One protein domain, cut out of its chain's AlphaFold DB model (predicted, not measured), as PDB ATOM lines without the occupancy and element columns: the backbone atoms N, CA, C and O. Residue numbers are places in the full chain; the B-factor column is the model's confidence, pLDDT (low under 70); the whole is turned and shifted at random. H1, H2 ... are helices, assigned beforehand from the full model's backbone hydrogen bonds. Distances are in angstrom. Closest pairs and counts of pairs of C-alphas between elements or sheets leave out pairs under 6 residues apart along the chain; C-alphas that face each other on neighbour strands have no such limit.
ATOM      1  N   GLY A   7      46.104 126.157  70.865       97.00
ATOM      2  CA  GLY A   7      44.653 126.243  70.691       97.00
ATOM      3  C   GLY A   7      43.999 127.060  71.800       97.00
ATOM      4  O   GLY A   7      43.241 127.984  71.509       97.00
ATOM      5  N   ASP A   8      44.376 126.792  73.050       97.44
ATOM      6  CA  ASP A   8      43.896 127.555  74.207       97.44
ATOM      7  C   ASP A   8      44.355 129.015  74.117       97.44
ATOM      8  O   ASP A   8      43.554 129.937  74.239       97.44
ATOM      9  N   THR A   9      45.626 129.247  73.778       96.81
ATOM     10  CA  THR A   9      46.169 130.605  73.616       96.81
ATOM     11  C   THR A   9      45.446 131.384  72.509       96.81
ATOM     12  O   THR A   9      45.105 132.553  72.701       96.81
ATOM     13  N   ALA A  10      45.174 130.755  71.360       98.00
ATOM     14  CA  ALA A  10      44.444 131.383  70.259       98.00
ATOM     15  C   ALA A  10      42.989 131.699  70.640       98.00
ATOM     16  O   ALA A  10      42.505 132.798  70.361       98.00
ATOM     17  N   TRP A  11      42.311 130.766  71.317       98.25
ATOM     18  CA  TRP A  11      40.959 130.977  71.829       98.25
ATOM     19  C   TRP A  11      40.902 132.139  72.823       98.25
ATOM     20  O   TRP A  11      40.025 132.996  72.722       98.25
ATOM     21  N   MET A  12      41.864 132.224  73.738       98.44
ATOM     22  CA  MET A  12      41.909 133.284  74.743       98.44
ATOM     23  C   MET A  12      42.236 134.649  74.137       98.44
ATOM     24  O   MET A  12      41.619 135.643  74.516       98.44
ATOM     25  N   ALA A  13      43.124 134.718  73.142       98.31
ATOM     26  CA  ALA A  13      43.372 135.951  72.395       98.31
ATOM     27  C   ALA A  13      42.111 136.432  71.650       98.31
ATOM     28  O   ALA A  13      41.781 137.620  71.691       98.31
ATOM     29  N   MET A  14      41.369 135.514  71.022       98.62
ATOM     30  CA  MET A  14      40.087 135.835  70.390       98.62
ATOM     31  C   MET A  14      39.043 136.269  71.424       98.62
ATOM     32  O   MET A  14      38.333 137.249  71.212       98.62
ATOM     33  N   SER A  15      38.987 135.595  72.572       98.75
ATOM     34  CA  SER A  15      38.078 135.939  73.667       98.75
ATOM     35  C   SER A  15      38.354 137.345  74.202       98.75
ATOM     36  O   SER A  15      37.413 138.111  74.366       98.75
ATOM     37  N   CYS A  16      39.622 137.754  74.343       98.69
ATOM     38  CA  CYS A  16      39.976 139.141  74.674       98.69
ATOM     39  C   CYS A  16      39.381 140.138  73.667       98.69
ATOM     40  O   CYS A  16      38.813 141.153  74.060       98.69
ATOM     41  N   ALA A  17      39.490 139.858  72.365       98.62
ATOM     42  CA  ALA A  17      38.949 140.737  71.332       98.62
ATOM     43  C   ALA A  17      37.411 140.801  71.372       98.62
ATOM     44  O   ALA A  17      36.847 141.889  71.260       98.62
ATOM     45  N   LEU A  18      36.738 139.665  71.582       98.75
ATOM     46  CA  LEU A  18      35.280 139.589  71.728       98.75
ATOM     47  C   LEU A  18      34.788 140.367  72.954       98.75
ATOM     48  O   LEU A  18      33.868 141.174  72.828       98.75
ATOM     49  N   VAL A  19      35.427 140.183  74.112       98.75
ATOM     50  CA  VAL A  19      35.052 140.881  75.350       98.75
ATOM     51  C   VAL A  19      35.348 142.372  75.249       98.75
ATOM     52  O   VAL A  19      34.508 143.198  75.602       98.75
ATOM     53  N   LEU A  20      36.496 142.763  74.692       98.50
ATOM     54  CA  LEU A  20      36.791 144.175  74.457       98.50
ATOM     55  C   LEU A  20      35.740 144.816  73.535       98.50
ATOM     56  O   LEU A  20      35.326 145.951  73.781       98.50
ATOM     57  N   PHE A  21      35.267 144.082  72.519       98.56
ATOM     58  CA  PHE A  21      34.238 144.545  71.585       98.56
ATOM     59  C   PHE A  21      32.858 144.743  72.234       98.56
ATOM     60  O   PHE A  21      32.066 145.557  71.750       98.56
ATOM     61  N   MET A  22      32.599 144.124  73.392       98.69
ATOM     62  CA  MET A  22      31.405 144.411  74.193       98.69
ATOM     63  C   MET A  22      31.347 145.875  74.635       98.69
ATOM     64  O   MET A  22      30.257 146.423  74.745       98.69
ATOM     65  N   THR A  23      32.483 146.549  74.850       98.31
ATOM     66  CA  THR A  23      32.477 147.944  75.331       98.31
ATOM     67  C   THR A  23      31.979 148.934  74.266       98.31
ATOM     68  O   THR A  23      31.110 149.753  74.576       98.31
ATOM     69  N   PRO A  24      32.415 148.847  72.992       97.94
ATOM     70  CA  PRO A  24      31.728 149.504  71.879       97.94
ATOM     71  C   PRO A  24      30.256 149.093  71.728       97.94
ATOM     72  O   PRO A  24      29.415 149.956  71.481       97.94
ATOM     73  N   GLY A  25      29.922 147.811  71.914       98.12
ATOM     74  CA  GLY A  25      28.528 147.347  71.916       98.12
ATOM     75  C   GLY A  25      27.678 148.073  72.959       98.12
ATOM     76  O   GLY A  25      26.626 148.623  72.642       98.12
ATOM     77  N   LEU A  26      28.193 148.184  74.180       97.31
ATOM     78  CA  LEU A  26      27.581 148.920  75.278       97.31
ATOM     79  C   LEU A  26      27.464 150.418  74.974       97.31
ATOM     80  O   LEU A  26      26.458 151.039  75.313       97.31
ATOM     81  N   ALA A  27      28.469 151.006  74.317       97.12
ATOM     82  CA  ALA A  27      28.432 152.398  73.876       97.12
ATOM     83  C   ALA A  27      27.234 152.648  72.947       97.12
ATOM     84  O   ALA A  27      26.472 153.584  73.180       97.12
ATOM     85  N   PHE A  28      27.025 151.792  71.941       97.12
ATOM     86  CA  PHE A  28      25.843 151.865  71.076       97.12
ATOM     87  C   PHE A  28      24.549 151.598  71.842       97.12
ATOM     88  O   PHE A  28      23.582 152.340  71.673       97.12
ATOM     89  N   PHE A  29      24.546 150.592  72.717       95.81
ATOM     90  CA  PHE A  29      23.370 150.216  73.493       95.81
ATOM     91  C   PHE A  29      22.871 151.383  74.354       95.81
ATOM     92  O   PHE A  29      21.728 151.809  74.213       95.81
ATOM     93  N   TYR A  30      23.737 151.974  75.182       94.25
ATOM     94  CA  TYR A  30      23.379 153.141  75.993       94.25
ATOM     95  C   TYR A  30      23.188 154.407  75.162       94.25
ATOM     96  O   TYR A  30      22.284 155.185  75.459       94.25
ATOM     97  N   GLY A  31      23.976 154.603  74.103       94.06
ATOM     98  CA  GLY A  31      23.813 155.719  73.173       94.06
ATOM     99  C   GLY A  31      22.423 155.754  72.532       94.06
ATOM    100  O   GLY A  31      21.848 156.824  72.397       94.06
ATOM    101  N   GLY A  32      21.843 154.599  72.197       93.00
ATOM    102  CA  GLY A  32      20.488 154.516  71.644       93.00
ATOM    103  C   GLY A  32      19.361 154.771  72.655       93.00
ATOM    104  O   GLY A  32      18.247 155.099  72.248       93.00
ATOM    105  N   LEU A  33      19.640 154.641  73.959       90.81
ATOM    106  CA  LEU A  33      18.676 154.816  75.058       90.81
ATOM    107  C   LEU A  33      18.621 156.247  75.615       90.81
ATOM    108  O   LEU A  33      17.815 156.535  76.502       90.81
ATOM    109  N   VAL A  34      19.487 157.136  75.134       90.19
ATOM    110  CA  VAL A  34      19.522 158.545  75.543       90.19
ATOM    111  C   VAL A  34      18.947 159.443  74.454       90.19
ATOM    112  O   VAL A  34      18.602 158.986  73.370       90.19
ATOM    113  N   ARG A  35      18.846 160.739  74.757       88.94
ATOM    114  CA  ARG A  35      18.444 161.766  73.793       88.94
ATOM    115  C   ARG A  35      19.547 162.029  72.772       88.94
ATOM    116  O   ARG A  35      20.728 161.957  73.115       88.94
ATOM    117  N   ASP A  36      19.158 162.477  71.578       86.94
ATOM    118  CA  ASP A  36      20.070 162.759  70.457       86.94
ATOM    119  C   ASP A  36      21.239 163.672  70.835       86.94
ATOM    120  O   ASP A  36      22.390 163.411  70.485       86.94
ATOM    121  N   SER A  37      20.963 164.711  71.624       87.00
ATOM    122  CA  SER A  37      21.971 165.672  72.077       87.00
ATOM    123  C   SER A  37      23.049 165.066  72.981       87.00
ATOM    124  O   SER A  37      24.109 165.668  73.144       87.00
ATOM    125  N   ASN A  38      22.812 163.878  73.546       89.00
ATOM    126  CA  ASN A  38      23.715 163.206  74.477       89.00
ATOM    127  C   ASN A  38      24.291 161.887  73.952       89.00
ATOM    128  O   ASN A  38      25.121 161.307  74.655       89.00
ATOM    129  N   ILE A  39      23.936 161.422  72.746       92.75
ATOM    130  CA  ILE A  39      24.428 160.144  72.189       92.75
ATOM    131  C   ILE A  39      25.956 160.084  72.240       92.75
ATOM    132  O   ILE A  39      26.522 159.181  72.852       92.75
ATOM    133  N   VAL A  40      26.631 161.079  71.655       92.81
ATOM    134  CA  VAL A  40      28.100 161.095  71.558       92.81
ATOM    135  C   VAL A  40      28.741 161.096  72.943       92.81
ATOM    136  O   VAL A  40      29.640 160.303  73.203       92.81
ATOM    137  N   ASN A  41      28.252 161.937  73.860       92.38
ATOM    138  CA  ASN A  41      28.779 161.977  75.223       92.38
ATOM    139  C   ASN A  41      28.594 160.630  75.940       92.38
ATOM    140  O   ASN A  41      29.503 160.163  76.616       92.38
ATOM    141  N   THR A  42      27.446 159.982  75.752       92.69
ATOM    142  CA  THR A  42      27.131 158.672  76.340       92.69
ATOM    143  C   THR A  42      28.065 157.588  75.826       92.69
ATOM    144  O   THR A  42      28.671 156.869  76.615       92.69
ATOM    145  N   MET A  43      28.253 157.524  74.508       95.62
ATOM    146  CA  MET A  43      29.199 156.598  73.890       95.62
ATOM    147  C   MET A  43      30.623 156.845  74.400       95.62
ATOM    148  O   MET A  43      31.337 155.902  74.736       95.62
ATOM    149  N   MET A  44      31.023 158.115  74.532       95.88
ATOM    150  CA  MET A  44      32.335 158.487  75.061       95.88
ATOM    151  C   MET A  44      32.544 158.056  76.515       95.88
ATOM    152  O   MET A  44      33.679 157.750  76.869       95.88
ATOM    153  N   MET A  45      31.501 157.981  77.351       95.75
ATOM    154  CA  MET A  45      31.617 157.458  78.723       95.75
ATOM    155  C   MET A  45      31.952 155.956  78.745       95.75
ATOM    156  O   MET A  45      32.752 155.515  79.572       95.75
ATOM    157  N   SER A  46      31.433 155.168  77.802       95.88
ATOM    158  CA  SER A  46      31.840 153.764  77.655       95.88
ATOM    159  C   SER A  46      33.266 153.650  77.107       95.88
ATOM    160  O   SER A  46      34.100 152.962  77.690       95.88
ATOM    161  N   ILE A  47      33.594 154.382  76.036       96.44
ATOM    162  CA  ILE A  47      34.911 154.297  75.377       96.44
ATOM    163  C   ILE A  47      36.049 154.804  76.274       96.44
ATOM    164  O   ILE A  47      37.113 154.188  76.315       96.44
ATOM    165  N   ILE A  48      35.848 155.881  77.044       97.31
ATOM    166  CA  ILE A  48      36.889 156.384  77.957       97.31
ATOM    167  C   ILE A  48      37.240 155.362  79.046       97.31
ATOM    168  O   ILE A  48      38.392 155.303  79.480       97.31
ATOM    169  N   SER A  49      36.278 154.516  79.435       97.00
ATOM    170  CA  SER A  49      36.494 153.437  80.404       97.00
ATOM    171  C   SER A  49      37.504 152.411  79.878       97.00
ATOM    172  O   SER A  49      38.293 151.892  80.658       97.00
ATOM    173  N   MET A  50      37.588 152.195  78.557       98.25
ATOM    174  CA  MET A  50      38.623 151.340  77.958       98.25
ATOM    175  C   MET A  50      40.027 151.869  78.263       98.25
ATOM    176  O   MET A  50      40.871 151.123  78.751       98.25
ATOM    177  N   GLY A  51      40.277 153.158  78.021       98.31
ATOM    178  CA  GLY A  51      41.595 153.761  78.234       98.31
ATOM    179  C   GLY A  51      41.970 153.863  79.713       98.31
ATOM    180  O   GLY A  51      43.049 153.428  80.113       98.31
ATOM    181  N   LEU A  52      41.065 154.403  80.535       98.62
ATOM    182  CA  LEU A  52      41.320 154.614  81.962       98.62
ATOM    183  C   LEU A  52      41.505 153.295  82.709       98.62
ATOM    184  O   LEU A  52      42.461 153.159  83.475       98.62
ATOM    185  N   THR A  53      40.639 152.312  82.460       98.75
ATOM    186  CA  THR A  53      40.746 151.013  83.122       98.75
ATOM    187  C   THR A  53      41.963 150.242  82.627       98.75
ATOM    188  O   THR A  53      42.646 149.666  83.459       98.75
ATOM    189  N   THR A  54      42.326 150.305  81.338       98.75
ATOM    190  CA  THR A  54      43.567 149.678  80.830       98.75
ATOM    191  C   THR A  54      44.806 150.195  81.562       98.75
ATOM    192  O   THR A  54      45.612 149.407  82.052       98.75
ATOM    193  N   LEU A  55      44.958 151.519  81.685       98.62
ATOM    194  CA  LEU A  55      46.110 152.109  82.376       98.62
ATOM    195  C   LEU A  55      46.101 151.794  83.876       98.62
ATOM    196  O   LEU A  55      47.138 151.465  84.450       98.62
ATOM    197  N   THR A  56      44.927 151.851  84.505       98.69
ATOM    198  CA  THR A  56      44.760 151.501  85.922       98.69
ATOM    199  C   THR A  56      45.094 150.027  86.163       98.69
ATOM    200  O   THR A  56      45.773 149.694  87.134       98.69
ATOM    201  N   TRP A  57      44.673 149.145  85.255       98.69
ATOM    202  CA  TRP A  57      44.915 147.707  85.304       98.69
ATOM    203  C   TRP A  57      46.388 147.354  85.131       98.69
ATOM    204  O   TRP A  57      46.921 146.574  85.917       98.69
ATOM    205  N   LEU A  58      47.052 147.983  84.157       98.31
ATOM    206  CA  LEU A  58      48.481 147.828  83.895       98.31
ATOM    207  C   LEU A  58      49.327 148.152  85.131       98.31
ATOM    208  O   LEU A  58      50.274 147.432  85.438       98.31
ATOM    209  N   ILE A  59      49.021 149.258  85.816       97.38
ATOM    210  CA  ILE A  59      49.850 149.741  86.928       97.38
ATOM    211  C   ILE A  59      49.494 149.020  88.232       97.38
ATOM    212  O   ILE A  59      50.392 148.573  88.938       97.38
ATOM    213  N   PHE A  60      48.204 148.897  88.550       97.50
ATOM    214  CA  PHE A  60      47.745 148.420  89.858       97.50
ATOM    215  C   PHE A  60      46.751 147.266  89.765       97.50
ATOM    216  O   PHE A  60      46.813 146.343  90.569       97.50
ATOM    217  N   GLY A  61      45.825 147.301  88.803       97.94
ATOM    218  CA  GLY A  61      44.663 146.416  88.838       97.94
ATOM    219  C   GLY A  61      44.999 144.933  88.714       97.94
ATOM    220  O   GLY A  61      44.519 144.151  89.531       97.94
ATOM    221  N   PHE A  62      45.865 144.540  87.774       98.50
ATOM    222  CA  PHE A  62      46.238 143.131  87.631       98.50
ATOM    223  C   PHE A  62      46.986 142.624  88.866       98.50
ATOM    224  O   PHE A  62      46.592 141.627  89.465       98.50
ATOM    225  N   THR A  63      48.033 143.349  89.276       97.69
ATOM    226  CA  THR A  63      48.872 142.936  90.406       97.69
ATOM    227  C   THR A  63      48.064 142.867  91.699       97.69
ATOM    228  O   THR A  63      48.171 141.896  92.420       97.69
ATOM    229  N   TRP A  64      47.168 143.811  91.983       97.06
ATOM    230  CA  TRP A  64      46.357 143.738  93.203       97.06
ATOM    231  C   TRP A  64      45.200 142.744  93.114       97.06
ATOM    232  O   TRP A  64      44.668 142.365  94.150       97.06
ATOM    233  N   SER A  65      44.818 142.298  91.918       97.94
ATOM    234  CA  SER A  65      43.813 141.240  91.777       97.94
ATOM    235  C   SER A  65      44.425 139.847  91.948       97.94
ATOM    236  O   SER A  65      43.802 138.996  92.572       97.94
ATOM    237  N   PHE A  66      45.640 139.617  91.435       97.31
ATOM    238  CA  PHE A  66      46.213 138.270  91.267       97.31
ATOM    239  C   PHE A  66      47.589 138.050  91.922       97.31
ATOM    240  O   PHE A  66      48.199 137.005  91.717       97.31
ATOM    241  N   ASP A  67      48.096 139.016  92.684       95.06
ATOM    242  CA  ASP A  67      49.271 138.854  93.551       95.06
ATOM    243  C   ASP A  67      48.831 138.646  95.007       95.06
ATOM    244  O   ASP A  67      47.689 138.911  95.394       95.06
ATOM    245  N   GLU A  68      49.766 138.219  95.845       89.88
ATOM    246  CA  GLU A  68      49.540 138.080  97.276       89.88
ATOM    247  C   GLU A  68      49.375 139.447  97.958       89.88
ATOM    248  O   GLU A  68      50.100 140.411  97.687       89.88
ATOM    249  N   TRP A  69      48.452 139.524  98.917       85.81
ATOM    250  CA  TRP A  69      48.254 140.715  99.743       85.81
ATOM    251  C   TRP A  69      49.094 140.651 101.024       85.81
ATOM    252  O   TRP A  69      49.272 139.594 101.630       85.81
ATOM    253  N   GLY A  70      49.616 141.798 101.468       79.75
ATOM    254  CA  GLY A  70      50.366 141.907 102.720       79.75
ATOM    255  C   GLY A  70      51.472 142.960 102.692       79.75
ATOM    256  O   GLY A  70      51.710 143.621 101.683       79.75
ATOM    257  N   ALA A  71      52.163 143.122 103.822       78.81
ATOM    258  CA  ALA A  71      53.250 144.089 103.946       78.81
ATOM    259  C   ALA A  71      54.380 143.783 102.944       78.81
ATOM    260  O   ALA A  71      54.986 142.715 102.992       78.81
ATOM    261  N   GLY A  72      54.657 144.733 102.045       77.69
ATOM    262  CA  GLY A  72      55.700 144.607 101.020       77.69
ATOM    263  C   GLY A  72      55.347 143.719  99.819       77.69
ATOM    264  O   GLY A  72      56.226 143.472  98.998       77.69
ATOM    265  N   LYS A  73      54.096 143.252  99.704       87.12
ATOM    266  CA  LYS A  73      53.594 142.435  98.582       87.12
ATOM    267  C   LYS A  73      52.659 143.242  97.670       87.12
ATOM    268  O   LYS A  73      52.409 144.419  97.931       87.12
ATOM    269  N   GLY A  74      52.156 142.621  96.603       89.06
ATOM    270  CA  GLY A  74      51.164 143.222  95.707       89.06
ATOM    271  C   GLY A  74      51.755 144.043  94.561       89.06
ATOM    272  O   GLY A  74      51.036 144.822  93.942       89.06
ATOM    273  N   PHE A  75      53.052 143.910  94.282       94.31
ATOM    274  CA  PHE A  75      53.725 144.666  93.222       94.31
ATOM    275  C   PHE A  75      54.475 143.781  92.217       94.31
ATOM    276  O   PHE A  75      55.191 144.305  91.360       94.31
ATOM    277  N   THR A  76      54.314 142.458  92.297       95.25
ATOM    278  CA  THR A  76      55.039 141.490  91.463       95.25
ATOM    279  C   THR A  76      54.772 141.712  89.976       95.25
ATOM    280  O   THR A  76      55.692 141.597  89.167       95.25
ATOM    281  N   TYR A  77      53.546 142.099  89.613       96.88
ATOM    282  CA  TYR A  77      53.103 142.187  88.219       96.88
ATOM    283  C   TYR A  77      52.874 143.623  87.719       96.88
ATOM    284  O   TYR A  77      52.277 143.824  86.659       96.88
ATOM    285  N   VAL A  78      53.338 144.643  88.456       97.00
ATOM    286  CA  VAL A  78      53.198 146.058  88.055       97.00
ATOM    287  C   VAL A  78      53.796 146.276  86.669       97.00
ATOM    288  O   VAL A  78      54.954 145.933  86.419       97.00
ATOM    289  N   GLY A  79      53.028 146.892  85.773       96.81
ATOM    290  CA  GLY A  79      53.459 147.144  84.402       96.81
ATOM    291  C   GLY A  79      53.570 145.870  83.563       96.81
ATOM    292  O   GLY A  79      54.381 145.842  82.641       96.81
ATOM    293  N   PHE A  80      52.812 144.822  83.912       96.75
ATOM    294  CA  PHE A  80      52.864 143.492  83.291       96.75
ATOM    295  C   PHE A  80      54.247 142.828  83.330       96.75
ATOM    296  O   PHE A  80      54.633 142.074  82.435       96.75
ATOM    297  N   ARG A  81      55.013 143.103  84.387       96.38
ATOM    298  CA  ARG A  81      56.270 142.399  84.667       96.38
ATOM    299  C   ARG A  81      55.993 140.963  85.102       96.38
ATOM    300  O   ARG A  81      54.943 140.700  85.673       96.38
ATOM    301  N   ASN A  82      56.954 140.065  84.881       95.56
ATOM    302  CA  ASN A  82      56.907 138.668  85.339       95.56
ATOM    303  C   ASN A  82      55.700 137.866  84.801       95.56
ATOM    304  O   ASN A  82      55.129 137.040  85.509       95.56
ATOM    305  N   LEU A  83      55.290 138.139  83.556       96.06
ATOM    306  CA  LEU A  83      54.171 137.481  82.857       96.06
ATOM    307  C   LEU A  83      54.609 136.751  81.574       96.06
ATOM    308  O   LEU A  83      53.793 136.451  80.700       96.06
ATOM    309  N   ASP A  84      55.910 136.496  81.444       92.06
ATOM    310  CA  ASP A  84      56.565 135.854  80.301       92.06
ATOM    311  C   ASP A  84      56.478 134.318  80.316       92.06
ATOM    312  O   ASP A  84      56.843 133.670  79.335       92.06
ATOM    313  N   THR A  85      55.944 133.727  81.386       93.56
ATOM    314  CA  THR A  85      55.705 132.282  81.520       93.56
ATOM    315  C   THR A  85      54.223 131.930  81.383       93.56
ATOM    316  O   THR A  85      53.365 132.806  81.292       93.56
ATOM    317  N   VAL A  86      53.902 130.633  81.373       95.88
ATOM    318  CA  VAL A  86      52.514 130.149  81.477       95.88
ATOM    319  C   VAL A  86      51.915 130.587  82.822       95.88
ATOM    320  O   VAL A  86      52.616 130.564  83.837       95.88
ATOM    321  N   TRP A  87      50.650 131.024  82.828       96.12
ATOM    322  CA  TRP A  87      49.942 131.395  84.060       96.12
ATOM    323  C   TRP A  87      49.550 130.141  84.862       96.12
ATOM    324  O   TRP A  87      49.142 129.158  84.234       96.12
ATOM    325  N   PRO A  88      49.629 130.150  86.208       94.31
ATOM    326  CA  PRO A  88      49.238 129.008  87.036       94.31
ATOM    327  C   PRO A  88      47.853 128.454  86.688       94.31
ATOM    328  O   PRO A  88      46.935 129.217  86.398       94.31
ATOM    329  N   ASP A  89      47.732 127.124  86.699       92.12
ATOM    330  CA  ASP A  89      46.503 126.371  86.396       92.12
ATOM    331  C   ASP A  89      45.887 126.649  85.011       92.12
ATOM    332  O   ASP A  89      44.716 126.365  84.758       92.12
ATOM    333  N   THR A  90      46.693 127.159  84.078       95.56
ATOM    334  CA  THR A  90      46.306 127.360  82.679       95.56
ATOM    335  C   THR A  90      47.348 126.779  81.727       95.56
ATOM    336  O   THR A  90      48.406 126.292  82.126       95.56
ATOM    337  N   THR A  91      47.055 126.867  80.435       96.50
ATOM    338  CA  THR A  91      47.935 126.478  79.325       96.50
ATOM    339  C   THR A  91      48.257 127.670  78.411       96.50
ATOM    340  O   THR A  91      48.675 127.491  77.263       96.50
ATOM    341  N   MET A  92      48.065 128.901  78.904       95.94
ATOM    342  CA  MET A  92      48.277 130.149  78.162       95.94
ATOM    343  C   MET A  92      49.364 131.022  78.814       95.94
ATOM    344  O   MET A  92      49.616 130.896  80.014       95.94
ATOM    345  N   PRO A  93      49.997 131.952  78.073       96.25
ATOM    346  CA  PRO A  93      50.902 132.935  78.665       96.25
ATOM    347  C   PRO A  93      50.227 133.794  79.746       96.25
ATOM    348  O   PRO A  93      49.084 134.227  79.577       96.25
ATOM    349  N   GLY A  94      50.969 134.147  80.798       97.12
ATOM    350  CA  GLY A  94      50.557 135.092  81.843       97.12
ATOM    351  C   GLY A  94      50.056 136.415  81.285       97.12
ATOM    352  O   GLY A  94      49.041 136.940  81.735       97.12
ATOM    353  N   MET A  95      50.707 136.913  80.235       97.44
ATOM    354  CA  MET A  95      50.275 138.121  79.533       97.44
ATOM    355  C   MET A  95      48.861 137.980  78.948       97.44
ATOM    356  O   MET A  95      48.061 138.908  79.035       97.44
ATOM    357  N   THR A  96      48.529 136.821  78.370       97.81
ATOM    358  CA  THR A  96      47.201 136.559  77.799       97.81
ATOM    359  C   THR A  96      46.141 136.527  78.893       97.81
ATOM    360  O   THR A  96      45.100 137.163  78.737       97.81
ATOM    361  N   PHE A  97      46.425 135.872  80.021       98.44
ATOM    362  CA  PHE A  97      45.537 135.874  81.185       98.44
ATOM    363  C   PHE A  97      45.304 137.298  81.719       98.44
ATOM    364  O   PHE A  97      44.161 137.713  81.920       98.44
ATOM    365  N   ALA A  98      46.372 138.090  81.864       98.56
ATOM    366  CA  ALA A  98      46.288 139.464  82.353       98.56
ATOM    367  C   ALA A  98      45.467 140.385  81.446       98.56
ATOM    368  O   ALA A  98      44.684 141.200  81.945       98.56
ATOM    369  N   VAL A  99      45.614 140.243  80.126       98.56
ATOM    370  CA  VAL A  99      44.826 140.988  79.137       98.56
ATOM    371  C   VAL A  99      43.375 140.515  79.124       98.56
ATOM    372  O   VAL A  99      42.481 141.356  79.063       98.56
ATOM    373  N   PHE A 100      43.106 139.214  79.245       98.81
ATOM    374  CA  PHE A 100      41.734 138.708  79.327       98.81
ATOM    375  C   PHE A 100      40.998 139.302  80.532       98.81
ATOM    376  O   PHE A 100      39.961 139.941  80.362       98.81
ATOM    377  N   GLN A 101      41.592 139.232  81.724       98.81
ATOM    378  CA  GLN A 101      41.018 139.809  82.945       98.81
ATOM    379  C   GLN A 101      40.847 141.337  82.859       98.81
ATOM    380  O   GLN A 101      39.849 141.891  83.324       98.81
ATOM    381  N   MET A 102      41.761 142.033  82.174       98.81
ATOM    382  CA  MET A 102      41.629 143.469  81.899       98.81
ATOM    383  C   MET A 102      40.331 143.799  81.155       98.81
ATOM    384  O   MET A 102      39.685 144.801  81.457       98.81
ATOM    385  N   THR A 103      39.934 142.971  80.183       98.75
ATOM    386  CA  THR A 103      38.715 143.222  79.400       98.75
ATOM    387  C   THR A 103      37.443 143.126  80.249       98.75
ATOM    388  O   THR A 103      36.511 143.896  80.013       98.75
ATOM    389  N   PHE A 104      37.438 142.300  81.304       98.81
ATOM    390  CA  PHE A 104      36.341 142.208  82.275       98.81
ATOM    391  C   PHE A 104      36.272 143.462  83.147       98.81
ATOM    392  O   PHE A 104      35.193 144.019  83.350       98.81
ATOM    393  N   ALA A 105      37.424 143.958  83.609       98.81
ATOM    394  CA  ALA A 105      37.501 145.209  84.358       98.81
ATOM    395  C   ALA A 105      36.977 146.392  83.529       98.81
ATOM    396  O   ALA A 105      36.237 147.238  84.038       98.81
ATOM    397  N   ILE A 106      37.339 146.444  82.241       98.81
ATOM    398  CA  ILE A 106      36.891 147.485  81.310       98.81
ATOM    399  C   ILE A 106      35.366 147.477  81.186       98.81
ATOM    400  O   ILE A 106      34.744 148.522  81.395       98.81
ATOM    401  N   ILE A 107      34.757 146.327  80.865       98.56
ATOM    402  CA  ILE A 107      33.305 146.262  80.660       98.56
ATOM    403  C   ILE A 107      32.539 146.499  81.969       98.56
ATOM    404  O   ILE A 107      31.564 147.246  81.959       98.56
ATOM    405  N   ALA A 108      33.019 145.979  83.107       98.50
ATOM    406  CA  ALA A 108      32.422 146.225  84.422       98.50
ATOM    407  C   ALA A 108      32.350 147.721  84.749       98.50
ATOM    408  O   ALA A 108      31.303 148.234  85.145       98.50
ATOM    409  N   ALA A 109      33.451 148.442  84.529       98.12
ATOM    410  CA  ALA A 109      33.496 149.880  84.748       98.12
ATOM    411  C   ALA A 109      32.579 150.630  83.762       98.12
ATOM    412  O   ALA A 109      31.853 151.544  84.156       98.12
ATOM    413  N   ALA A 110      32.555 150.211  82.492       97.69
ATOM    414  CA  ALA A 110      31.731 150.831  81.460       97.69
ATOM    415  C   ALA A 110      30.218 150.666  81.705       97.69
ATOM    416  O   ALA A 110      29.466 151.590  81.389       97.69
ATOM    417  N   ILE A 111      29.758 149.556  82.302       97.38
ATOM    418  CA  ILE A 111      28.339 149.325  82.659       97.38
ATOM    419  C   ILE A 111      27.794 150.452  83.545       97.38
ATOM    420  O   ILE A 111      26.660 150.900  83.369       97.38
ATOM    421  N   ILE A 112      28.618 150.990  84.446       96.81
ATOM    422  CA  ILE A 112      28.197 152.033  85.390       96.81
ATOM    423  C   ILE A 112      27.770 153.315  84.664       96.81
ATOM    424  O   ILE A 112      26.880 154.024  85.144       96.81
ATOM    425  N   SER A 113      28.363 153.600  83.494       93.81
ATOM    426  CA  SER A 113      28.052 154.796  82.706       93.81
ATOM    427  C   SER A 113      26.550 154.964  82.491       93.81
ATOM    428  O   SER A 113      26.046 156.060  82.732       93.81
ATOM    429  N   GLY A 114      25.830 153.885  82.154       87.06
ATOM    430  CA  GLY A 114      24.411 153.894  81.785       87.06
ATOM    431  C   GLY A 114      23.486 154.509  82.838       87.06
ATOM    432  O   GLY A 114      22.507 155.179  82.500       87.06
ATOM    433  N   ALA A 115      23.820 154.356  84.122       87.19
ATOM    434  CA  ALA A 115      23.020 154.898  85.219       87.19
ATOM    435  C   ALA A 115      23.279 156.387  85.493       87.19
ATOM    436  O   ALA A 115      22.385 157.099  85.957       87.19
ATOM    437  N   VAL A 116      24.480 156.874  85.179       88.88
ATOM    438  CA  VAL A 116      24.916 158.245  85.495       88.88
ATOM    439  C   VAL A 116      24.867 159.194  84.300       88.88
ATOM    440  O   VAL A 116      25.100 160.399  84.453       88.88
ATOM    441  N   VAL A 117      24.523 158.684  83.114       85.50
ATOM    442  CA  VAL A 117      24.342 159.491  81.904       85.50
ATOM    443  C   VAL A 117      23.354 160.636  82.144       85.50
ATOM    444  O   VAL A 117      22.306 160.461  82.772       85.50
ATOM    445  N   GLU A 118      23.702 161.818  81.626       84.38
ATOM    446  CA  GLU A 118      22.982 163.092  81.799       84.38
ATOM    447  C   GLU A 118      22.949 163.636  83.245       84.38
ATOM    448  O   GLU A 118      22.290 164.649  83.494       84.38
ATOM    449  N   ARG A 119      23.651 163.007  84.203       87.06
ATOM    450  CA  ARG A 119      23.613 163.378  85.636       87.06
ATOM    451  C   ARG A 119      24.971 163.723  86.245       87.06
ATOM    452  O   ARG A 119      25.016 164.349  87.299       87.06
ATOM    453  N   ILE A 120      26.073 163.355  85.598       90.75
ATOM    454  CA  ILE A 120      27.434 163.580  86.100       90.75
ATOM    455  C   ILE A 120      28.279 164.369  85.095       90.75
ATOM    456  O   ILE A 120      28.094 164.276  83.882       90.75
ATOM    457  N   ARG A 121      29.241 165.152  85.599       91.94
ATOM    458  CA  ARG A 121      30.277 165.761  84.753       91.94
ATOM    459  C   ARG A 121      31.230 164.677  84.255       91.94
ATOM    460  O   ARG A 121      31.664 163.841  85.043       91.94
ATOM    461  N   PHE A 122      31.629 164.746  82.988       92.56
ATOM    462  CA  PHE A 122      32.530 163.762  82.379       92.56
ATOM    463  C   PHE A 122      33.845 163.579  83.158       92.56
ATOM    464  O   PHE A 122      34.270 162.455  83.400       92.56
ATOM    465  N   SER A 123      34.457 164.671  83.629       95.31
ATOM    466  CA  SER A 123      35.685 164.606  84.434       95.31
ATOM    467  C   SER A 123      35.491 163.904  85.780       95.31
ATOM    468  O   SER A 123      36.358 163.146  86.205       95.31
ATOM    469  N   ALA A 124      34.343 164.108  86.434       95.62
ATOM    470  CA  ALA A 124      34.014 163.416  87.678       95.62
ATOM    471  C   ALA A 124      33.795 161.916  87.436       95.62
ATOM    472  O   ALA A 124      34.263 161.103  88.225       95.62
ATOM    473  N   TYR A 125      33.158 161.550  86.318       96.00
ATOM    474  CA  TYR A 125      33.025 160.155  85.902       96.00
ATOM    475  C   TYR A 125      34.385 159.501  85.615       96.00
ATOM    476  O   TYR A 125      34.648 158.403  86.091       96.00
ATOM    477  N   ALA A 126      35.284 160.190  84.906       97.00
ATOM    478  CA  ALA A 126      36.626 159.683  84.619       97.00
ATOM    479  C   ALA A 126      37.420 159.373  85.901       97.00
ATOM    480  O   ALA A 126      38.000 158.296  86.028       97.00
ATOM    481  N   ILE A 127      37.401 160.285  86.880       97.81
ATOM    482  CA  ILE A 127      38.040 160.062  88.187       97.81
ATOM    483  C   ILE A 127      37.357 158.909  88.926       97.81
ATOM    484  O   ILE A 127      38.035 158.038  89.468       97.81
ATOM    485  N   PHE A 128      36.021 158.888  88.921       97.44
ATOM    486  CA  PHE A 128      35.242 157.834  89.557       97.44
ATOM    487  C   PHE A 128      35.631 156.450  89.031       97.44
ATOM    488  O   PHE A 128      35.830 155.558  89.842       97.44
ATOM    489  N   ILE A 129      35.804 156.268  87.718       98.06
ATOM    490  CA  ILE A 129      36.169 154.970  87.133       98.06
ATOM    491  C   ILE A 129      37.510 154.465  87.663       98.06
ATOM    492  O   ILE A 129      37.601 153.313  88.077       98.06
ATOM    493  N   VAL A 130      38.530 155.325  87.725       98.62
ATOM    494  CA  VAL A 130      39.847 154.943  88.264       98.62
ATOM    495  C   VAL A 130      39.730 154.525  89.730       98.62
ATOM    496  O   VAL A 130      40.230 153.472  90.120       98.62
ATOM    497  N   VAL A 131      39.026 155.320  90.541       98.50
ATOM    498  CA  VAL A 131      38.820 155.017  91.964       98.50
ATOM    499  C   VAL A 131      38.007 153.738  92.141       98.50
ATOM    500  O   VAL A 131      38.362 152.901  92.961       98.50
ATOM    501  N   TRP A 132      36.940 153.562  91.368       98.56
ATOM    502  CA  TRP A 132      36.052 152.410  91.452       98.56
ATOM    503  C   TRP A 132      36.762 151.114  91.066       98.56
ATOM    504  O   TRP A 132      36.619 150.110  91.762       98.56
ATOM    505  N   VAL A 133      37.587 151.138  90.015       98.75
ATOM    506  CA  VAL A 133      38.395 149.975  89.632       98.75
ATOM    507  C   VAL A 133      39.297 149.553  90.793       98.75
ATOM    508  O   VAL A 133      39.322 148.379  91.143       98.75
ATOM    509  N   LEU A 134      39.987 150.495  91.441       98.38
ATOM    510  CA  LEU A 134      40.917 150.179  92.530       98.38
ATOM    511  C   LEU A 134      40.230 149.814  93.848       98.38
ATOM    512  O   LEU A 134      40.712 148.946  94.566       98.38
ATOM    513  N   ALA A 135      39.138 150.492  94.191       98.00
ATOM    514  CA  ALA A 135      38.506 150.376  95.503       98.00
ATOM    515  C   ALA A 135      37.375 149.342  95.551       98.00
ATOM    516  O   ALA A 135      37.022 148.889  96.636       98.00
ATOM    517  N   VAL A 136      36.787 148.990  94.404       98.38
ATOM    518  CA  VAL A 136      35.633 148.082  94.325       98.38
ATOM    519  C   VAL A 136      35.958 146.869  93.469       98.38
ATOM    520  O   VAL A 136      35.914 145.747  93.968       98.38
ATOM    521  N   TYR A 137      36.315 147.077  92.199       98.69
ATOM    522  CA  TYR A 137      36.509 145.966  91.268       98.69
ATOM    523  C   TYR A 137      37.684 145.070  91.668       98.69
ATOM    524  O   TYR A 137      37.514 143.863  91.787       98.69
ATOM    525  N   VAL A 138      38.862 145.653  91.903       98.38
ATOM    526  CA  VAL A 138      40.091 144.919  92.242       98.38
ATOM    527  C   VAL A 138      39.930 144.085  93.519       98.38
ATOM    528  O   VAL A 138      40.223 142.892  93.462       98.38
ATOM    529  N   PRO A 139      39.411 144.622  94.645       97.56
ATOM    530  CA  PRO A 139      39.155 143.805  95.826       97.56
ATOM    531  C   PRO A 139      38.182 142.654  95.570       97.56
ATOM    532  O   PRO A 139      38.460 141.531  95.975       97.56
ATOM    533  N   LEU A 140      37.074 142.900  94.859       97.88
ATOM    534  CA  LEU A 140      36.105 141.850  94.529       97.88
ATOM    535  C   LEU A 140      36.709 140.773  93.622       97.88
ATOM    536  O   LEU A 140      36.497 139.586  93.857       97.88
ATOM    537  N   CYS A 141      37.484 141.186  92.619       98.31
ATOM    538  CA  CYS A 141      38.216 140.291  91.732       98.31
ATOM    539  C   CYS A 141      39.199 139.427  92.529       98.31
ATOM    540  O   CYS A 141      39.183 138.207  92.394       98.31
ATOM    541  N   HIS A 142      39.973 140.018  93.443       97.50
ATOM    542  CA  HIS A 142      40.874 139.258  94.304       97.50
ATOM    543  C   HIS A 142      40.127 138.253  95.190       97.50
ATOM    544  O   HIS A 142      40.499 137.082  95.260       97.50
ATOM    545  N   TRP A 143      39.040 138.683  95.839       97.12
ATOM    546  CA  TRP A 143      38.282 137.829  96.754       97.12
ATOM    547  C   TRP A 143      37.672 136.605  96.072       97.12
ATOM    548  O   TRP A 143      37.544 135.576  96.728       97.12
ATOM    549  N   ILE A 144      37.295 136.714  94.795       97.00
ATOM    550  CA  ILE A 144      36.537 135.686  94.067       97.00
ATOM    551  C   ILE A 144      37.409 134.905  93.073       97.00
ATOM    552  O   ILE A 144      37.266 133.691  92.965       97.00
ATOM    553  N   TRP A 145      38.310 135.574  92.352       97.12
ATOM    554  CA  TRP A 145      39.139 134.981  91.290       97.12
ATOM    555  C   TRP A 145      40.635 134.975  91.595       97.12
ATOM    556  O   TRP A 145      41.360 134.152  91.047       97.12
ATOM    557  N   GLY A 146      41.103 135.863  92.469       95.19
ATOM    558  CA  GLY A 146      42.509 135.965  92.869       95.19
ATOM    559  C   GLY A 146      42.937 135.017  93.989       95.19
ATOM    560  O   GLY A 146      44.008 135.209  94.551       95.19
ATOM    561  N   GLY A 147      42.101 134.036  94.349       93.12
ATOM    562  CA  GLY A 147      42.371 133.111  95.454       93.12
ATOM    563  C   GLY A 147      42.073 133.674  96.848       93.12
ATOM    564  O   GLY A 147      42.559 133.132  97.832       93.12
ATOM    565  N   GLY A 148      41.297 134.756  96.954       94.38
ATOM    566  CA  GLY A 148      40.899 135.312  98.245       94.38
ATOM    567  C   GLY A 148      39.781 134.534  98.957       94.38
ATOM    568  O   GLY A 148      39.295 133.497  98.513       94.38
ATOM    569  N   TRP A 149      39.330 135.080 100.087       95.44
ATOM    570  CA  TRP A 149      38.461 134.382 101.044       95.44
ATOM    571  C   TRP A 149      37.090 133.925 100.501       95.44
ATOM    572  O   TRP A 149      36.554 132.922 100.969       95.44
ATOM    573  N   ILE A 150      36.496 134.623  99.520       95.81
ATOM    574  CA  ILE A 150      35.207 134.205  98.929       95.81
ATOM    575  C   ILE A 150      35.411 132.962  98.052       95.81
ATOM    576  O   ILE A 150      34.571 132.057  98.056       95.81
ATOM    577  N   ALA A 151      36.540 132.887  97.344       94.75
ATOM    578  CA  ALA A 151      36.947 131.692  96.616       94.75
ATOM    579  C   ALA A 151      37.170 130.512  97.578       94.75
ATOM    580  O   ALA A 151      36.664 129.418  97.328       94.75
ATOM    581  N   GLU A 152      37.835 130.742  98.717       95.88
ATOM    582  CA  GLU A 152      38.066 129.723  99.758       95.88
ATOM    583  C   GLU A 152      36.766 129.202 100.391       95.88
ATOM    584  O   GLU A 152      36.670 128.028 100.749       95.88
ATOM    585  N   MET A 153      35.726 130.038 100.474       96.88
ATOM    586  CA  MET A 153      34.380 129.617 100.885       96.88
ATOM    587  C   MET A 153      33.659 128.740  99.847       96.88
ATOM    588  O   MET A 153      32.588 128.205 100.137       96.88
ATOM    589  N   GLY A 154      34.212 128.586  98.641       95.31
ATOM    590  CA  GLY A 154      33.657 127.757  97.574       95.31
ATOM    591  C   GLY A 154      32.621 128.457  96.695       95.31
ATOM    592  O   GLY A 154      31.840 127.772  96.027       95.31
ATOM    593  N   ALA A 155      32.593 129.795  96.678       95.44
ATOM    594  CA  ALA A 155      31.703 130.548  95.798       95.44
ATOM    595  C   ALA A 155      31.926 130.176  94.322       95.44
ATOM    596  O   ALA A 155      33.053 129.963  93.870       95.44
ATOM    597  N   LYS A 156      30.833 130.093  93.559       95.44
ATOM    598  CA  LYS A 156      30.860 129.755  92.133       95.44
ATOM    599  C   LYS A 156      30.471 130.973  91.313       95.44
ATOM    600  O   LYS A 156      29.290 131.245  91.126       95.44
ATOM    601  N   ASP A 157      31.482 131.680  90.824       96.88
ATOM    602  CA  ASP A 157      31.321 132.790  89.891       96.88
ATOM    603  C   ASP A 157      32.178 132.540  88.647       96.88
ATOM    604  O   ASP A 157      33.365 132.864  88.620       96.88
ATOM    605  N   PHE A 158      31.577 131.894  87.645       97.75
ATOM    606  CA  PHE A 158      32.290 131.402  86.466       97.75
ATOM    607  C   PHE A 158      32.823 132.538  85.583       97.75
ATOM    608  O   PHE A 158      33.986 132.516  85.198       97.75
ATOM    609  N   ALA A 159      31.990 133.542  85.294       97.81
ATOM    610  CA  ALA A 159      32.324 134.634  84.375       97.81
ATOM    611  C   ALA A 159      32.022 136.037  84.930       97.81
ATOM    612  O   ALA A 159      32.169 137.026  84.233       97.81
ATOM    613  N   GLY A 160      31.642 136.188  86.197       96.88
ATOM    614  CA  GLY A 160      31.608 137.507  86.839       96.88
ATOM    615  C   GLY A 160      30.206 138.002  87.115       96.88
ATOM    616  O   GLY A 160      29.970 139.209  87.114       96.88
ATOM    617  N   GLY A 161      29.280 137.094  87.421       97.31
ATOM    618  CA  GLY A 161      27.979 137.444  87.979       97.31
ATOM    619  C   GLY A 161      28.136 138.398  89.163       97.31
ATOM    620  O   GLY A 161      27.473 139.432  89.221       97.31
ATOM    621  N   THR A 162      29.091 138.118  90.053       96.75
ATOM    622  CA  THR A 162      29.425 138.999  91.176       96.75
ATOM    623  C   THR A 162      30.431 140.080  90.797       96.75
ATOM    624  O   THR A 162      30.153 141.266  90.995       96.75
ATOM    625  N   VAL A 163      31.586 139.690  90.247       97.75
ATOM    626  CA  VAL A 163      32.721 140.607  90.012       97.75
ATOM    627  C   VAL A 163      32.393 141.696  88.987       97.75
ATOM    628  O   VAL A 163      32.850 142.828  89.141       97.75
ATOM    629  N   VAL A 164      31.576 141.394  87.974       98.38
ATOM    630  CA  VAL A 164      31.204 142.317  86.893       98.38
ATOM    631  C   VAL A 164      29.792 142.858  87.095       98.38
ATOM    632  O   VAL A 164      29.623 144.069  87.228       98.38
ATOM    633  N   HIS A 165      28.769 142.002  87.129       98.06
ATOM    634  CA  HIS A 165      27.377 142.454  86.990       98.06
ATOM    635  C   HIS A 165      26.772 142.981  88.294       98.06
ATOM    636  O   HIS A 165      26.250 144.095  88.317       98.06
ATOM    637  N   ILE A 166      26.869 142.238  89.401       98.00
ATOM    638  CA  ILE A 166      26.363 142.704  90.703       98.00
ATOM    639  C   ILE A 166      27.166 143.918  91.178       98.00
ATOM    640  O   ILE A 166      26.568 144.895  91.632       98.00
ATOM    641  N   SER A 167      28.496 143.904  91.053       97.88
ATOM    642  CA  SER A 167      29.343 145.025  91.479       97.88
ATOM    643  C   SER A 167      29.008 146.322  90.727       97.88
ATOM    644  O   SER A 167      28.740 147.353  91.351       97.88
ATOM    645  N   SER A 168      28.955 146.279  89.393       97.75
ATOM    646  CA  SER A 168      28.654 147.447  88.565       97.75
ATOM    647  C   SER A 168      27.191 147.861  88.691       97.75
ATOM    648  O   SER A 168      26.918 149.051  88.825       97.75
ATOM    649  N   GLY A 169      26.254 146.911  88.749       97.19
ATOM    650  CA  GLY A 169      24.822 147.167  88.905       97.19
ATOM    651  C   GLY A 169      24.471 147.819  90.244       97.19
ATOM    652  O   GLY A 169      23.736 148.806  90.282       97.19
ATOM    653  N   THR A 170      25.042 147.337  91.349       97.62
ATOM    654  CA  THR A 170      24.846 147.954  92.674       97.62
ATOM    655  C   THR A 170      25.517 149.323  92.771       97.62
ATOM    656  O   THR A 170      24.937 150.249  93.339       97.62
ATOM    657  N   SER A 171      26.687 149.498  92.152       97.31
ATOM    658  CA  SER A 171      27.366 150.799  92.071       97.31
ATOM    659  C   SER A 171      26.567 151.803  91.240       97.31
ATOM    660  O   SER A 171      26.381 152.948  91.648       97.31
ATOM    661  N   ALA A 172      26.036 151.363  90.100       95.44
ATOM    662  CA  ALA A 172      25.140 152.126  89.244       95.44
ATOM    663  C   ALA A 172      23.873 152.554  89.996       95.44
ATOM    664  O   ALA A 172      23.491 153.724  89.934       95.44
ATOM    665  N   PHE A 173      23.260 151.642  90.756       95.19
ATOM    666  CA  PHE A 173      22.119 151.947  91.615       95.19
ATOM    667  C   PHE A 173      22.473 152.994  92.680       95.19
ATOM    668  O   PHE A 173      21.801 154.020  92.768       95.19
ATOM    669  N   ALA A 174      23.565 152.797  93.426       95.56
ATOM    670  CA  ALA A 174      24.010 153.735  94.454       95.56
ATOM    671  C   ALA A 174      24.270 155.141  93.885       95.56
ATOM    672  O   ALA A 174      23.810 156.136  94.444       95.56
ATOM    673  N   LEU A 175      24.948 155.240  92.736       93.94
ATOM    674  CA  LEU A 175      25.181 156.521  92.066       93.94
ATOM    675  C   LEU A 175      23.885 157.159  91.566       93.94
ATOM    676  O   LEU A 175      23.711 158.368  91.716       93.94
ATOM    677  N   ALA A 176      22.969 156.378  90.991       92.19
ATOM    678  CA  ALA A 176      21.676 156.888  90.550       92.19
ATOM    679  C   ALA A 176      20.858 157.453  91.723       92.19
ATOM    680  O   ALA A 176      20.213 158.491  91.560       92.19
ATOM    681  N   SER A 177      20.918 156.816  92.899       92.38
ATOM    682  CA  SER A 177      20.287 157.308  94.130       92.38
ATOM    683  C   SER A 177      20.942 158.587  94.659       92.38
ATOM    684  O   SER A 177      20.232 159.494  95.084       92.38
ATOM    685  N   LEU A 178      22.274 158.692  94.606       93.88
ATOM    686  CA  LEU A 178      23.015 159.865  95.087       93.88
ATOM    687  C   LEU A 178      22.875 161.089  94.171       93.88
ATOM    688  O   LEU A 178      22.787 162.215  94.656       93.88
ATOM    689  N   LEU A 179      22.873 160.890  92.851       91.12
ATOM    690  CA  LEU A 179      22.817 161.980  91.868       91.12
ATOM    691  C   LEU A 179      21.397 162.524  91.642       91.12
ATOM    692  O   LEU A 179      21.249 163.617  91.095       91.12
ATOM    693  N   GLY A 180      20.362 161.783  92.047       85.25
ATOM    694  CA  GLY A 180      18.963 162.178  91.880       85.25
ATOM    695  C   GLY A 180      18.449 162.052  90.439       85.25
ATOM    696  O   GLY A 180      19.067 161.415  89.581       85.25
ATOM    697  N   GLU A 181      17.267 162.616  90.172       83.56
ATOM    698  CA  GLU A 181      16.579 162.484  88.880       83.56
ATOM    699  C   GLU A 181      17.266 163.242  87.726       83.56
ATOM    700  O   GLU A 181      17.943 164.255  87.915       83.56
ATOM    701  N   ARG A 182      17.045 162.783  86.484       82.62
ATOM    702  CA  ARG A 182      17.485 163.518  85.284       82.62
ATOM    703  C   ARG A 182      16.698 164.820  85.168       82.62
ATOM    704  O   ARG A 182      15.472 164.798  85.178       82.62
ATOM    705  N   LYS A 183      17.403 165.930  84.928       76.44
ATOM    706  CA  LYS A 183      16.790 167.262  84.754       76.44
ATOM    707  C   LYS A 183      15.699 167.311  83.678       76.44
ATOM    708  O   LYS A 183      14.755 168.071  83.817       76.44
ATOM    709  N   HIS A 184      15.825 166.501  82.628       76.94
ATOM    710  CA  HIS A 184      14.907 166.489  81.485       76.94
ATOM    711  C   HIS A 184      14.221 165.126  81.318       76.94
ATOM    712  O   HIS A 184      14.120 164.600  80.213       76.94
ATOM    713  N   ARG A 185      13.778 164.523  82.428       71.88
ATOM    714  CA  ARG A 185      13.158 163.189  82.450       71.88
ATOM    715  C   ARG A 185      12.016 163.029  81.441       71.88
ATOM    716  O   ARG A 185      11.927 161.985  80.808       71.88
ATOM    717  N   ALA A 186      11.175 164.052  81.286       66.31
ATOM    718  CA  ALA A 186      10.035 164.033  80.368       66.31
ATOM    719  C   ALA A 186      10.436 163.970  78.883       66.31
ATOM    720  O   ALA A 186       9.604 163.650  78.045       66.31
ATOM    721  N   GLU A 187      11.696 164.263  78.561       67.75
ATOM    722  CA  GLU A 187      12.244 164.234  77.203       67.75
ATOM    723  C   GLU A 187      13.187 163.043  76.987       67.75
ATOM    724  O   GLU A 187      13.687 162.853  75.881       67.75
ATOM    725  N   SER A 188      13.485 162.258  78.032       65.25
ATOM    726  CA  SER A 188      14.419 161.125  77.990       65.25
ATOM    727  C   SER A 188      13.787 159.903  77.310       65.25
ATOM    728  O   SER A 188      13.591 158.868  77.946       65.25
ATOM    729  N   PHE A 189      13.475 160.021  76.022       71.62
ATOM    730  CA  PHE A 189      13.074 158.895  75.183       71.62
ATOM    731  C   PHE A 189      14.277 158.344  74.403       71.62
ATOM    732  O   PHE A 189      15.154 159.126  74.022       71.62
ATOM    733  N   PRO A 190      14.327 157.023  74.150       77.88
ATOM    734  CA  PRO A 190      15.324 156.413  73.275       77.88
ATOM    735  C   PRO A 190      15.274 157.059  71.894       77.88
ATOM    736  O   PRO A 190      14.247 156.990  71.217       77.88
ATOM    737  N   SER A 191      16.362 157.700  71.480       81.88
ATOM    738  CA  SER A 191      16.365 158.465  70.236       81.88
ATOM    739  C   SER A 191      16.851 157.662  69.027       81.88
ATOM    740  O   SER A 191      16.595 158.046  67.887       81.88
ATOM    741  N   ASN A 192      17.488 156.501  69.245       90.44
ATOM    742  CA  ASN A 192      18.008 155.664  68.163       90.44
ATOM    743  C   ASN A 192      17.880 154.158  68.462       90.44
ATOM    744  O   ASN A 192      18.812 153.504  68.931       90.44
ATOM    745  N   LEU A 193      16.712 153.585  68.156       92.50
ATOM    746  CA  LEU A 193      16.445 152.149  68.332       92.50
ATOM    747  C   LEU A 193      17.392 151.233  67.533       92.50
ATOM    748  O   LEU A 193      17.815 150.217  68.091       92.50
ATOM    749  N   PRO A 194      17.779 151.551  66.278       95.62
ATOM    750  CA  PRO A 194      18.801 150.780  65.575       95.62
ATOM    751  C   PRO A 194      20.119 150.650  66.349       95.62
ATOM    752  O   PRO A 194      20.729 149.583  66.316       95.62
ATOM    753  N   PHE A 195      20.543 151.682  67.089       95.88
ATOM    754  CA  PHE A 195      21.744 151.604  67.931       95.88
ATOM    755  C   PHE A 195      21.564 150.659  69.118       95.88
ATOM    756  O   PHE A 195      22.493 149.924  69.442       95.88
TER     757      PHE A 195
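This is residues 7 to 195 of the 264 residues of the protein "Hypothetical protein" of Symbiodinium pilosum (UniProt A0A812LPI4). Five long helices, H1, H2, H3, H4 and H6, form an up-and-down bundle, each running against the one before, with H3 in the middle. Loops 67 to 93 and 180 to 195 lie at its opposite ends. The printed part has 189 residues with six named helices, H1 to H6 in order, and no named strand; it is all helix and compact, radius of gyration of the C-alphas 17.5 A, spanning 54 by 36 by 30 A.

Find C-alpha 7 at (44.653, 126.243, 70.691); H1, residues 7 to 32, runs 37.2 A from there. Then come H2, residues 36 to 66, 41.4 A; H3, 94 to 116, 34.7 A; H4, 122 to 144, 30.7 A; and H5, 149 to 152. H6, 161 to 179, ends at C-alpha 179, (22.817, 161.980, 91.868).

Start at H3, with H4 the hub. It touches H1, closest C-alphas Cys 16 and Phe 100, 5.0 A. H4 touches H5 only at the corner. O i to N i+4 pairs within hydrogen-bond range are 20 of 22 in H1, 20 of 27 in H2, 13 of 19 in H3, 17 of 19 in H4 and 12 of 15 in H6; H5 is too short.

The farthest C-alphas, Thr 85 and Ala 186, are 55.6 A apart. The printed part has no cut; H2 to H3 is a long link. Residues 186 to 188 have pLDDT under 70.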